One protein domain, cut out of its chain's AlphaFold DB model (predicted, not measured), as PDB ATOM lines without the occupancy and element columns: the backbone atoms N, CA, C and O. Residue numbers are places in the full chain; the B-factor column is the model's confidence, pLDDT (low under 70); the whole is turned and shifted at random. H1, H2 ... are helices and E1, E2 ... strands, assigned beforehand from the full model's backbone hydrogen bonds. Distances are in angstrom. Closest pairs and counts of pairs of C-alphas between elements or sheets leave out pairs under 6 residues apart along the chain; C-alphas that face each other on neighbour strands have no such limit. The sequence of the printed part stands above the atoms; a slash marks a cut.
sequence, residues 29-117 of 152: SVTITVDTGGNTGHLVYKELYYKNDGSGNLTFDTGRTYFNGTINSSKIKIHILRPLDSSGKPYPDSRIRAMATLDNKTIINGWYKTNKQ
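Overview. This is residues 29 to 117 of the 152 residues of an uncharacterized protein of viral metagenome (UniProt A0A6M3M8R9). This is an elongated two-layer sandwich, two sheets face to face with their strands crossed at 42 degrees: a four-stranded sheet, and a smaller layer of E1 and E4 that covers only part of it. The long hairpin of E2 and E3 makes the longest axis, with its turn at residues 53 to 57 at one end, and the short helix H1 follows E6. The printed part has 89 residues, with six named strands and one named helix in the order E1 E2 E3 E4 E5 E6 H1, mostly strand. The large sheet runs E3 E2 E5 E6, and both sheets are antiparallel. The whole is compact, with a radius of gyration of the C-alphas of 13.8 A and spans of 43 by 22 by 21 A.

Arrangement. Start at E1, residues 29 to 35, antiparallel to E4, residues 75 to 82; N 32 and O 78 are 2.8 A apart, within hydrogen-bond range. In the other, twisted sheet, E2, residues 41 to 52, and E3, residues 58 to 71, form a hairpin, with N 43 and O 69 at 2.8 A. E3 bends by 68 degrees at residue 61. On the other side of E2 you find E5, residues 96 to 102, with N 46 and O 99 at 2.9 A. E5 and E6, residues 105 to 111, form a hairpin, with N 100 and O 108 at 2.9 A. Between the sheets, the closest C-alphas of E3 and E4 are those of Tyr 66 and Ile 80, 6.4 A apart; E2 and E4 are near each other, and E1 and E6 are apart. H1, residues 112 to 115, is on the large sheet at a height of 5.4 A, over none of its strands. It is too short for an O i to N i+4 pair; its one O i to N i+3 pair is within range.

Along the chain. Find C-alpha 29 at (-52.670, 9.062, 18.815), where E1 begins; it runs 19.7 A. E2 starts from C-alpha 41 at (-57.950, 12.800, 43.704) and spans 36.1 A; E3 returns over 32.7 A. E4 spans 21.1 A, E5 20.1 A and E6 18.0 A. H1 ends at C-alpha 115, (-41.763, 3.324, 32.055).

Size, cuts and confidence. Look for the two C-alphas farthest apart at Ser 55 and Asn 72, 44.9 A. The printed part has no cut. The link from E4 to E5, residues 83 to 95, is long; the other links are tight. The mean pLDDT of the printed part is 91.1, and residues 113 to 117 are under 70.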
ATOM      1  N   SER A  29     -51.714   9.345  17.750       85.94
ATOM      2  CA  SER A  29     -52.670   9.062  18.815       85.94
ATOM      3  C   SER A  29     -52.164   7.884  19.639       85.94
ATOM      4  O   SER A  29     -51.833   6.841  19.080       85.94
ATOM      5  N   VAL A  30     -52.061   8.060  20.955       87.62
ATOM      6  CA  VAL A  30     -51.634   7.015  21.895       87.62
ATOM      7  C   VAL A  30     -52.598   6.986  23.071       87.62
ATOM      8  O   VAL A  30     -53.044   8.033  23.536       87.62
ATOM      9  N   THR A  31     -52.881   5.796  23.590       89.56
ATOM     10  CA  THR A  31     -53.607   5.627  24.851       89.56
ATOM     11  C   THR A  31     -52.614   5.344  25.971       89.56
ATOM     12  O   THR A  31     -51.864   4.371  25.917       89.56
ATOM     13  N   ILE A  32     -52.614   6.186  26.999       89.75
ATOM     14  CA  ILE A  32     -51.788   6.033  28.197       89.75
ATOM     15  C   ILE A  32     -52.655   5.500  29.322       89.75
ATOM     16  O   ILE A  32     -53.710   6.065  29.597       89.75
ATOM     17  N   THR A  33     -52.188   4.468  30.018       91.62
ATOM     18  CA  THR A  33     -52.799   4.052  31.283       91.62
ATOM     19  C   THR A  33     -51.995   4.620  32.447       91.62
ATOM     20  O   THR A  33     -50.781   4.413  32.523       91.62
ATOM     21  N   VAL A  34     -52.667   5.332  33.350       91.44
ATOM     22  CA  VAL A  34     -52.101   5.786  34.626       91.44
ATOM     23  C   VAL A  34     -52.761   4.986  35.742       91.44
ATOM     24  O   VAL A  34     -53.978   5.047  35.907       91.44
ATOM     25  N   ASP A  35     -51.949   4.232  36.480       92.94
ATOM     26  CA  ASP A  35     -52.352   3.510  37.687       92.94
ATOM     27  C   ASP A  35     -51.813   4.252  38.913       92.94
ATOM     28  O   ASP A  35     -50.612   4.493  39.043       92.94
ATOM     29  N   THR A  36     -52.720   4.649  39.793       91.69
ATOM     30  CA  THR A  36     -52.433   5.404  41.018       91.69
ATOM     31  C   THR A  36     -52.354   4.515  42.263       91.69
ATOM     32  O   THR A  36     -52.227   5.026  43.378       91.69
ATOM     33  N   GLY A  37     -52.431   3.188  42.103       89.81
ATOM     34  CA  GLY A  37     -52.292   2.231  43.202       89.81
ATOM     35  C   GLY A  37     -53.456   2.262  44.194       89.81
ATOM     36  O   GLY A  37     -53.241   2.101  45.390       89.81
ATOM     37  N   GLY A  38     -54.677   2.506  43.709       91.25
ATOM     38  CA  GLY A  38     -55.896   2.540  44.530       91.25
ATOM     39  C   GLY A  38     -56.319   3.930  45.014       91.25
ATOM     40  O   GLY A  38     -57.386   4.055  45.604       91.25
ATOM     41  N   ASN A  39     -55.528   4.966  44.739       93.69
ATOM     42  CA  ASN A  39     -55.828   6.324  45.178       93.69
ATOM     43  C   ASN A  39     -56.729   7.063  44.172       93.69
ATOM     44  O   ASN A  39     -56.769   6.755  42.984       93.69
ATOM     45  N   THR A  40     -57.460   8.060  44.651       96.81
ATOM     46  CA  THR A  40     -58.266   8.985  43.843       96.81
ATOM     47  C   THR A  40     -57.896  10.411  44.231       96.81
ATOM     48  O   THR A  40     -57.189  10.607  45.216       96.81
ATOM     49  N   GLY A  41     -58.314  11.405  43.447       97.06
ATOM     50  CA  GLY A  41     -57.950  12.800  43.704       97.06
ATOM     51  C   GLY A  41     -57.656  13.583  42.435       97.06
ATOM     52  O   GLY A  41     -58.029  13.177  41.333       97.06
ATOM     53  N   HIS A  42     -56.999  14.726  42.578       98.25
ATOM     54  CA  HIS A  42     -56.660  15.598  41.466       98.25
ATOM     55  C   HIS A  42     -55.409  15.097  40.739       98.25
ATOM     56  O   HIS A  42     -54.285  15.225  41.231       98.25
ATOM     57  N   LEU A  43     -55.602  14.527  39.552       97.81
ATOM     58  CA  LEU A  43     -54.526  14.027  38.713       97.81
ATOM     59  C   LEU A  43     -54.145  15.055  37.645       97.81
ATOM     60  O   LEU A  43     -54.981  15.553  36.893       97.81
ATOM     61  N   VAL A  44     -52.840  15.277  37.506       97.94
ATOM     62  CA  VAL A  44     -52.249  15.995  36.375       97.94
ATOM     63  C   VAL A  44     -51.288  15.061  35.660       97.94
ATOM     64  O   VAL A  44     -50.366  14.544  36.286       97.94
ATOM     65  N   TYR A  45     -51.471  14.866  34.355       97.06
ATOM     66  CA  TYR A  45     -50.553  14.114  33.498       97.06
ATOM     67  C   TYR A  45     -50.004  15.012  32.390       97.06
ATOM     68  O   TYR A  45     -50.761  15.665  31.664       97.06
ATOM     69  N   LYS A  46     -48.679  15.019  32.240       96.56
ATOM     70  CA  LYS A  46     -47.968  15.769  31.205       96.56
ATOM     71  C   LYS A  46     -46.816  14.958  30.620       96.56
ATOM     72  O   LYS A  46     -46.178  14.171  31.321       96.56
ATOM     73  N   GLU A  47     -46.512  15.196  29.350       96.25
ATOM     74  CA  GLU A  47     -45.281  14.720  28.716       96.25
ATOM     75  C   GLU A  47     -44.374  15.915  28.392       96.25
ATOM     76  O   GLU A  47     -44.841  16.986  27.995       96.25
ATOM     77  N   LEU A  48     -43.070  15.728  28.582       97.12
ATOM     78  CA  LEU A  48     -42.018  16.638  28.141       97.12
ATOM     79  C   LEU A  48     -41.251  15.974  26.997       97.12
ATOM     80  O   LEU A  48     -40.866  14.809  27.100       97.12
ATOM     81  N   TYR A  49     -41.008  16.731  25.941       95.94
ATOM     82  CA  TYR A  49     -40.374  16.290  24.710       95.94
ATOM     83  C   TYR A  49     -39.008  16.945  24.574       95.94
ATOM     84  O   TYR A  49     -38.846  18.140  24.833       95.94
ATOM     85  N   TYR A  50     -38.027  16.141  24.182       96.00
ATOM     86  CA  TYR A  50     -36.635  16.546  24.072       96.00
ATOM     87  C   TYR A  50     -36.124  16.326  22.645       96.00
ATOM     88  O   TYR A  50     -36.597  15.450  21.918       96.00
ATOM     89  N   LYS A  51     -35.104  17.086  22.260       94.62
ATOM     90  CA  LYS A  51     -34.373  16.943  20.996       94.62
ATOM     91  C   LYS A  51     -32.885  16.757  21.255       94.62
ATOM     92  O   LYS A  51     -32.398  17.078  22.334       94.62
ATOM     93  N   ASN A  52     -32.165  16.239  20.265       92.00
ATOM     94  CA  ASN A  52     -30.707  16.196  20.338       92.00
ATOM     95  C   ASN A  52     -30.143  17.574  19.969       92.00
ATOM     96  O   ASN A  52     -30.550  18.144  18.960       92.00
ATOM     97  N   ASP A  53     -29.177  18.071  20.732       89.50
ATOM     98  CA  ASP A  53     -28.474  19.344  20.496       89.50
ATOM     99  C   ASP A  53     -27.361  19.273  19.429       89.50
ATOM    100  O   ASP A  53     -26.514  20.157  19.345       89.50
ATOM    101  N   GLY A  54     -27.312  18.199  18.637       83.69
ATOM    102  CA  GLY A  54     -26.229  17.930  17.683       83.69
ATOM    103  C   GLY A  54     -24.960  17.336  18.309       83.69
ATOM    104  O   GLY A  54     -24.237  16.630  17.614       83.69
ATOM    105  N   SER A  55     -24.743  17.506  19.618       89.25
ATOM    106  CA  SER A  55     -23.645  16.880  20.383       89.25
ATOM    107  C   SER A  55     -24.050  15.544  21.016       89.25
ATOM    108  O   SER A  55     -23.246  14.877  21.661       89.25
ATOM    109  N   GLY A  56     -25.309  15.142  20.829       85.88
ATOM    110  CA  GLY A  56     -25.873  13.903  21.361       85.88
ATOM    111  C   GLY A  56     -26.583  14.066  22.705       85.88
ATOM    112  O   GLY A  56     -27.182  13.097  23.173       85.88
ATOM    113  N   ASN A  57     -26.600  15.267  23.292       92.50
ATOM    114  CA  ASN A  57     -27.330  15.513  24.531       92.50
ATOM    115  C   ASN A  57     -28.796  15.820  24.248       92.50
ATOM    116  O   ASN A  57     -29.151  16.417  23.227       92.50
ATOM    117  N   LEU A  58     -29.654  15.447  25.195       93.75
ATOM    118  CA  LEU A  58     -31.065  15.800  25.161       93.75
ATOM    119  C   LEU A  58     -31.277  17.204  25.722       93.75
ATOM    120  O   LEU A  58     -30.977  17.471  26.882       93.75
ATOM    121  N   THR A  59     -31.868  18.073  24.914       95.25
ATOM    122  CA  THR A  59     -32.324  19.407  25.308       95.25
ATOM    123  C   THR A  59     -33.840  19.469  25.262       95.25
ATOM    124  O   THR A  59     -34.476  18.809  24.440       95.25
ATOM    125  N   PHE A  60     -34.430  20.219  26.189       95.75
ATOM    126  CA  PHE A  60     -35.875  20.415  26.223       95.75
ATOM    127  C   PHE A  60     -36.346  21.112  24.942       95.75
ATOM    128  O   PHE A  60     -35.722  22.073  24.494       95.75
ATOM    129  N   ASP A  61     -37.445  20.624  24.369       95.62
ATOM    130  CA  ASP A  61     -38.050  21.202  23.169       95.62
ATOM    131  C   ASP A  61     -39.449  21.751  23.460       95.62
ATOM    132  O   ASP A  61     -39.714  22.937  23.285       95.62
ATOM    133  N   THR A  62     -40.350  20.903  23.962       96.31
ATOM    134  CA  THR A  62     -41.720  21.312  24.295       96.31
ATOM    135  C   THR A  62     -42.326  20.442  25.394       96.31
ATOM    136  O   THR A  62     -41.816  19.372  25.718       96.31
ATOM    137  N   GLY A  63     -43.425  20.890  25.997       96.06
ATOM    138  CA  GLY A  63     -44.141  20.157  27.037       96.06
ATOM    139  C   GLY A  63     -45.645  20.343  26.906       96.06
ATOM    140  O   GLY A  63     -46.113  21.415  26.526       96.06
ATOM    141  N   ARG A  64     -46.413  19.295  27.217       95.88
ATOM    142  CA  ARG A  64     -47.870  19.328  27.093       95.88
ATOM    143  C   ARG A  64     -48.548  18.622  28.252       95.88
ATOM    144  O   ARG A  64     -48.232  17.475  28.558       95.88
ATOM    145  N   THR A  65     -49.506  19.309  28.863       97.12
ATOM    146  CA  THR A  65     -50.453  18.701  29.800       97.12
ATOM    147  C   THR A  65     -51.579  18.066  28.999       97.12
ATOM    148  O   THR A  65     -52.193  18.721  28.161       97.12
ATOM    149  N   TYR A  66     -51.826  16.787  29.250       95.75
ATOM    150  CA  TYR A  66     -52.833  15.990  28.550       95.75
ATOM    151  C   TYR A  66     -54.047  15.681  29.410       95.75
ATOM    152  O   TYR A  66     -55.136  15.473  28.887       95.75
ATOM    153  N   PHE A  67     -53.859  15.652  30.725       96.81
ATOM    154  CA  PHE A  67     -54.940  15.470  31.673       96.81
ATOM    155  C   PHE A  67     -54.716  16.392  32.862       96.81
ATOM    156  O   PHE A  67     -53.593  16.514  33.354       96.81
ATOM    157  N   ASN A  68     -55.784  17.043  33.298       97.56
ATOM    158  CA  ASN A  68     -55.815  17.877  34.486       97.56
ATOM    159  C   ASN A  68     -57.240  17.831  35.035       97.56
ATOM    160  O   ASN A  68     -58.142  18.423  34.441       97.56
ATOM    161  N   GLY A  69     -57.458  17.060  36.093       96.94
ATOM    162  CA  GLY A  69     -58.792  16.894  36.648       96.94
ATOM    163  C   GLY A  69     -58.862  15.884  37.779       96.94
ATOM    164  O   GLY A  69     -57.913  15.157  38.072       96.94
ATOM    165  N   THR A  70     -60.022  15.837  38.419       98.00
ATOM    166  CA  THR A  70     -60.292  14.903  39.512       98.00
ATOM    167  C   THR A  70     -60.669  13.535  38.959       98.00
ATOM    168  O   THR A  70     -61.566  13.420  38.125       98.00
ATOM    169  N   ILE A  71     -59.997  12.494  39.441       96.88
ATOM    170  CA  ILE A  71     -60.271  11.098  39.112       96.88
ATOM    171  C   ILE A  71     -60.966  10.414  40.287       96.88
ATOM    172  O   ILE A  71     -60.598  10.606  41.442       96.88
ATOM    173  N   ASN A  72     -61.959   9.588  39.981       96.19
ATOM    174  CA  ASN A  72     -62.672   8.724  40.925       96.19
ATOM    175  C   ASN A  72     -62.339   7.234  40.723       96.19
ATOM    176  O   ASN A  72     -62.881   6.378  41.415       96.19
ATOM    177  N   SER A  73     -61.452   6.929  39.774       94.19
ATOM    178  CA  SER A  73     -60.933   5.596  39.489       94.19
ATOM    179  C   SER A  73     -59.424   5.609  39.647       94.19
ATOM    180  O   SER A  73     -58.758   6.525  39.168       94.19
ATOM    181  N   SER A  74     -58.879   4.561  40.260       92.31
ATOM    182  CA  SER A  74     -57.437   4.417  40.447       92.31
ATOM    183  C   SER A  74     -56.679   4.137  39.148       92.31
ATOM    184  O   SER A  74     -55.484   4.417  39.063       92.31
ATOM    185  N   LYS A  75     -57.376   3.615  38.133       94.00
ATOM    186  CA  LYS A  75     -56.849   3.372  36.790       94.00
ATOM    187  C   LYS A  75     -57.598   4.235  35.799       94.00
ATOM    188  O   LYS A  75     -58.817   4.108  35.660       94.00
ATOM    189  N   ILE A  76     -56.863   5.074  35.084       92.62
ATOM    190  CA  ILE A  76     -57.435   5.914  34.039       92.62
ATOM    191  C   ILE A  76     -56.717   5.705  32.713       92.62
ATOM    192  O   ILE A  76     -55.512   5.449  32.673       92.62
ATOM    193  N   LYS A  77     -57.474   5.833  31.625       93.25
ATOM    194  CA  LYS A  77     -56.947   5.852  30.263       93.25
ATOM    195  C   LYS A  77     -57.015   7.280  29.737       93.25
ATOM    196  O   LYS A  77     -58.070   7.904  29.788       93.25
ATOM    197  N   ILE A  78     -55.892   7.790  29.250       91.88
ATOM    198  CA  ILE A  78     -55.773   9.124  28.667       91.88
ATOM    199  C   ILE A  78     -55.418   8.946  27.196       91.88
ATOM    200  O   ILE A  78     -54.360   8.408  26.872       91.88
ATOM    201  N   HIS A  79     -56.286   9.415  26.306       90.38
ATOM    202  CA  HIS A  79     -55.986   9.481  24.880       90.38
ATOM    203  C   HIS A  79     -55.216  10.766  24.595       90.38
ATOM    204  O   HIS A  79     -55.693  11.862  24.891       90.38
ATOM    205  N   ILE A  80     -54.013  10.637  24.043       91.12
ATOM    206  CA  ILE A  80     -53.119  11.761  23.790       91.12
ATOM    207  C   ILE A  80     -52.777  11.869  22.311       91.12
ATOM    208  O   ILE A  80     -52.512  10.876  21.640       91.12
ATOM    209  N   LEU A  81     -52.729  13.108  21.823       90.12
ATOM    210  CA  LEU A  81     -52.163  13.450  20.522       90.12
ATOM    211  C   LEU A  81     -50.790  14.082  20.745       90.12
ATOM    212  O   LEU A  81     -50.678  15.216  21.241       90.12
ATOM    213  N   ARG A  82     -49.738  13.337  20.404       90.88
ATOM    214  CA  ARG A  82     -48.358  13.808  20.557       90.88
ATOM    215  C   ARG A  82     -48.024  14.870  19.503       90.88
ATOM    216  O   ARG A  82     -48.462  14.734  18.357       90.88
ATOM    217  N   PRO A  83     -47.283  15.932  19.870       92.06
ATOM    218  CA  PRO A  83     -46.753  16.872  18.895       92.06
ATOM    219  C   PRO A  83     -45.729  16.177  17.990       92.06
ATOM    220  O   PRO A  83     -45.165  15.137  18.337       92.06
ATOM    221  N   LEU A  84     -45.490  16.781  16.834       90.75
ATOM    222  CA  LEU A  84     -44.366  16.438  15.969       90.75
ATOM    223  C   LEU A  84     -43.179  17.344  16.307       90.75
ATOM    224  O   LEU A  84     -43.360  18.429  16.865       90.75
ATOM    225  N   ASP A  85     -41.972  16.882  16.006       90.00
ATOM    226  CA  ASP A  85     -40.760  17.687  16.087       90.00
ATOM    227  C   ASP A  85     -40.726  18.756  14.982       90.00
ATOM    228  O   ASP A  85     -41.594  18.816  14.104       90.00
ATOM    229  N   SER A  86     -39.703  19.612  15.005       87.44
ATOM    230  CA  SER A  86     -39.524  20.673  14.006       87.44
ATOM    231  C   SER A  86     -39.361  20.157  12.570       87.44
ATOM    232  O   SER A  86     -39.520  20.925  11.626       87.44
ATOM    233  N   SER A  87     -39.048  18.870  12.390       88.81
ATOM    234  CA  SER A  87     -38.952  18.200  11.088       88.81
ATOM    235  C   SER A  87     -40.264  17.516  10.681       88.81
ATOM    236  O   SER A  87     -40.288  16.772   9.700       88.81
ATOM    237  N   GLY A  88     -41.346  17.711  11.442       88.81
ATOM    238  CA  GLY A  88     -42.631  17.053  11.221       88.81
ATOM    239  C   GLY A  88     -42.619  15.560  11.555       88.81
ATOM    240  O   GLY A  88     -43.504  14.824  11.115       88.81
ATOM    241  N   LYS A  89     -41.628  15.080  12.314       88.88
ATOM    242  CA  LYS A  89     -41.507  13.672  12.691       88.88
ATOM    243  C   LYS A  89     -41.994  13.432  14.119       88.88
ATOM    244  O   LYS A  89     -41.881  14.291  14.988       88.88
ATOM    245  N   PRO A  90     -42.528  12.237  14.394       90.31
ATOM    246  CA  PRO A  90     -42.699  11.730  15.746       90.31
ATOM    247  C   PRO A  90     -41.475  11.891  16.647       90.31
ATOM    248  O   PRO A  90     -40.374  11.489  16.265       90.31
ATOM    249  N   TYR A  91     -41.681  12.336  17.889       91.25
ATOM    250  CA  TYR A  91     -40.647  12.179  18.909       91.25
ATOM    251  C   TYR A  91     -40.436  10.688  19.207       91.25
ATOM    252  O   TYR A  91     -41.409   9.971  19.461       91.25
ATOM    253  N   PRO A  92     -39.186  10.199  19.218       90.44
ATOM    254  CA  PRO A  92     -38.898   8.844  19.662       90.44
ATOM    255  C   PRO A  92     -39.152   8.710  21.169       90.44
ATOM    256  O   PRO A  92     -38.853   9.627  21.932       90.44
ATOM    257  N   ASP A  93     -39.627   7.544  21.621       89.88
ATOM    258  CA  ASP A  93     -39.963   7.284  23.034       89.88
ATOM    259  C   ASP A  93     -38.801   7.568  24.010       89.88
ATOM    260  O   ASP A  93     -39.020   7.951  25.160       89.88
ATOM    261  N   SER A  94     -37.548   7.413  23.569       91.00
ATOM    262  CA  SER A  94     -36.356   7.740  24.368       91.00
ATOM    263  C   SER A  94     -36.189   9.232  24.658       91.00
ATOM    264  O   SER A  94     -35.396   9.590  25.522       91.00
ATOM    265  N   ARG A  95     -36.923  10.095  23.954       93.94
ATOM    266  CA  ARG A  95     -36.907  11.553  24.105       93.94
ATOM    267  C   ARG A  95     -38.187  12.103  24.732       93.94
ATOM    268  O   ARG A  95     -38.409  13.310  24.717       93.94
ATOM    269  N   ILE A  96     -39.026  11.229  25.282       94.56
ATOM    270  CA  ILE A  96     -40.274  11.599  25.944       94.56
ATOM    271  C   ILE A  96     -40.130  11.296  27.431       94.56
ATOM    272  O   ILE A  96     -39.821  10.168  27.823       94.56
ATOM    273  N   ARG A  97     -40.371  12.295  28.278       95.50
ATOM    274  CA  ARG A  97     -40.416  12.149  29.733       95.50
ATOM    275  C   ARG A  97     -41.852  12.323  30.206       95.50
ATOM    276  O   ARG A  97     -42.433  13.392  30.049       95.50
ATOM    277  N   ALA A  98     -42.411  11.275  30.797       95.19
ATOM    278  CA  ALA A  98     -43.744  11.296  31.376       95.19
ATOM    279  C   ALA A  98     -43.686  11.792  32.824       95.19
ATOM    280  O   ALA A  98     -42.810  11.390  33.599       95.19
ATOM    281  N   MET A  99     -44.643  12.639  33.191       95.62
ATOM    282  CA  MET A  99     -44.823  13.120  34.553       95.62
ATOM    283  C   MET A  99     -46.296  13.056  34.940       95.62
ATOM    284  O   MET A  99     -47.161  13.492  34.182       95.62
ATOM    285  N   ALA A 100     -46.570  12.550  36.137       95.81
ATOM    286  CA  ALA A 100     -47.905  12.561  36.711       95.81
ATOM    287  C   ALA A 100     -47.856  12.921  38.191       95.81
ATOM    288  O   ALA A 100     -46.993  12.422  38.924       95.81
ATOM    289  N   THR A 101     -48.801  13.745  38.627       97.19
ATOM    290  CA  THR A 101     -49.005  14.085  40.036       97.19
ATOM    291  C   THR A 101     -50.437  13.791  40.444       97.19
ATOM    292  O   THR A 101     -51.343  14.180  39.715       97.19
ATOM    293  N   LEU A 102     -50.633  13.170  41.603       97.50
ATOM    294  CA  LEU A 102     -51.926  13.018  42.264       97.50
ATOM    295  C   LEU A 102     -51.913  13.865  43.536       97.50
ATOM    296  O   LEU A 102     -51.017  13.683  44.357       97.50
ATOM    297  N   ASP A 103     -52.838  14.814  43.666       97.19
ATOM    298  CA  ASP A 103     -52.906  15.761  44.791       97.19
ATOM    299  C   ASP A 103     -51.541  16.397  45.097       97.19
ATOM    300  O   ASP A 103     -51.043  16.401  46.221       97.19
ATOM    301  N   ASN A 104     -50.886  16.894  44.042       95.25
ATOM    302  CA  ASN A 104     -49.542  17.488  44.058       95.25
ATOM    303  C   ASN A 104     -48.389  16.533  44.419       95.25
ATOM    304  O   ASN A 104     -47.224  16.933  44.376       95.25
ATOM    305  N   LYS A 105     -48.658  15.253  44.694       96.31
ATOM    306  CA  LYS A 105     -47.631  14.230  44.906       96.31
ATOM    307  C   LYS A 105     -47.255  13.569  43.586       96.31
ATOM    308  O   LYS A 105     -48.103  13.054  42.869       96.31
ATOM    309  N   THR A 106     -45.965  13.546  43.265       95.56
ATOM    310  CA  THR A 106     -45.475  12.882  42.048       95.56
ATOM    311  C   THR A 106     -45.650  11.366  42.151       95.56
ATOM    312  O   THR A 106     -45.134  10.748  43.077       95.56
ATOM    313  N   ILE A 107     -46.347  10.776  41.177       93.94
ATOM    314  CA  ILE A 107     -46.566   9.324  41.059       93.94
ATOM    315  C   ILE A 107     -45.882   8.729  39.820       93.94
ATOM    316  O   ILE A 107     -45.559   7.545  39.795       93.94
ATOM    317  N   ILE A 108     -45.612   9.553  38.802       93.56
ATOM    318  CA  ILE A 108     -44.809   9.188  37.631       93.56
ATOM    319  C   ILE A 108     -43.802  10.307  37.395       93.56
ATOM    320  O   ILE A 108     -44.172  11.477  37.322       93.56
ATOM    321  N   ASN A 109     -42.532   9.948  37.237       94.38
ATOM    322  CA  ASN A 109     -41.492  10.843  36.749       94.38
ATOM    323  C   ASN A 109     -40.386  10.005  36.114       94.38
ATOM    324  O   ASN A 109     -39.510   9.496  36.806       94.38
ATOM    325  N   GLY A 110     -40.445   9.826  34.798       93.31
ATOM    326  CA  GLY A 110     -39.459   8.995  34.121       93.31
ATOM    327  C   GLY A 110     -39.540   9.064  32.609       93.31
ATOM    328  O   GLY A 110     -40.509   9.564  32.035       93.31
ATOM    329  N   TRP A 111     -38.496   8.555  31.968       92.25
ATOM    330  CA  TRP A 111     -38.441   8.428  30.521       92.25
ATOM    331  C   TRP A 111     -39.414   7.350  30.040       92.25
ATOM    332  O   TRP A 111     -39.632   6.330  30.695       92.25
ATOM    333  N   TYR A 112     -40.006   7.549  28.868       83.75
ATOM    334  CA  TYR A 112     -41.013   6.628  28.345       83.75
ATOM    335  C   TYR A 112     -40.424   5.233  28.072       83.75
ATOM    336  O   TYR A 112     -41.055   4.218  28.365       83.75
ATOM    337  N   LYS A 113     -39.158   5.171  27.629       69.62
ATOM    338  CA  LYS A 113     -38.409   3.914  27.447       69.62
ATOM    339  C   LYS A 113     -38.282   3.093  28.740       69.62
ATOM    340  O   LYS A 113     -38.329   1.871  28.673       69.62
ATOM    341  N   THR A 114     -38.147   3.740  29.901       57.88
ATOM    342  CA  THR A 114     -38.023   3.054  31.201       57.88
ATOM    343  C   THR A 114     -39.383   2.725  31.816       57.88
ATOM    344  O   THR A 114     -39.510   1.748  32.545       57.88
ATOM    345  N   ASN A 115     -40.421   3.501  31.493       56.28
ATOM    346  CA  ASN A 115     -41.763   3.324  32.055       56.28
ATOM    347  C   ASN A 115     -42.633   2.315  31.282       56.28
ATOM    348  O   ASN A 115     -43.577   1.772  31.858       56.28
ATOM    349  N   LYS A 116     -42.305   2.002  30.017       52.75
ATOM    350  CA  LYS A 116     -42.986   0.951  29.230       52.75
ATOM    351  C   LYS A 116     -42.948  -0.433  29.892       52.75
ATOM    352  O   LYS A 116     -43.855  -1.222  29.669       52.75
ATOM    353  N   GLN A 117     -41.951  -0.718  30.732       33.31
ATOM    354  CA  GLN A 117     -41.900  -1.973  31.495       33.31
ATOM    355  C   GLN A 117     -42.918  -2.042  32.645       33.31
ATOM    356  O   GLN A 117     -43.143  -3.128  33.168       33.31
TER     357      GLN A 117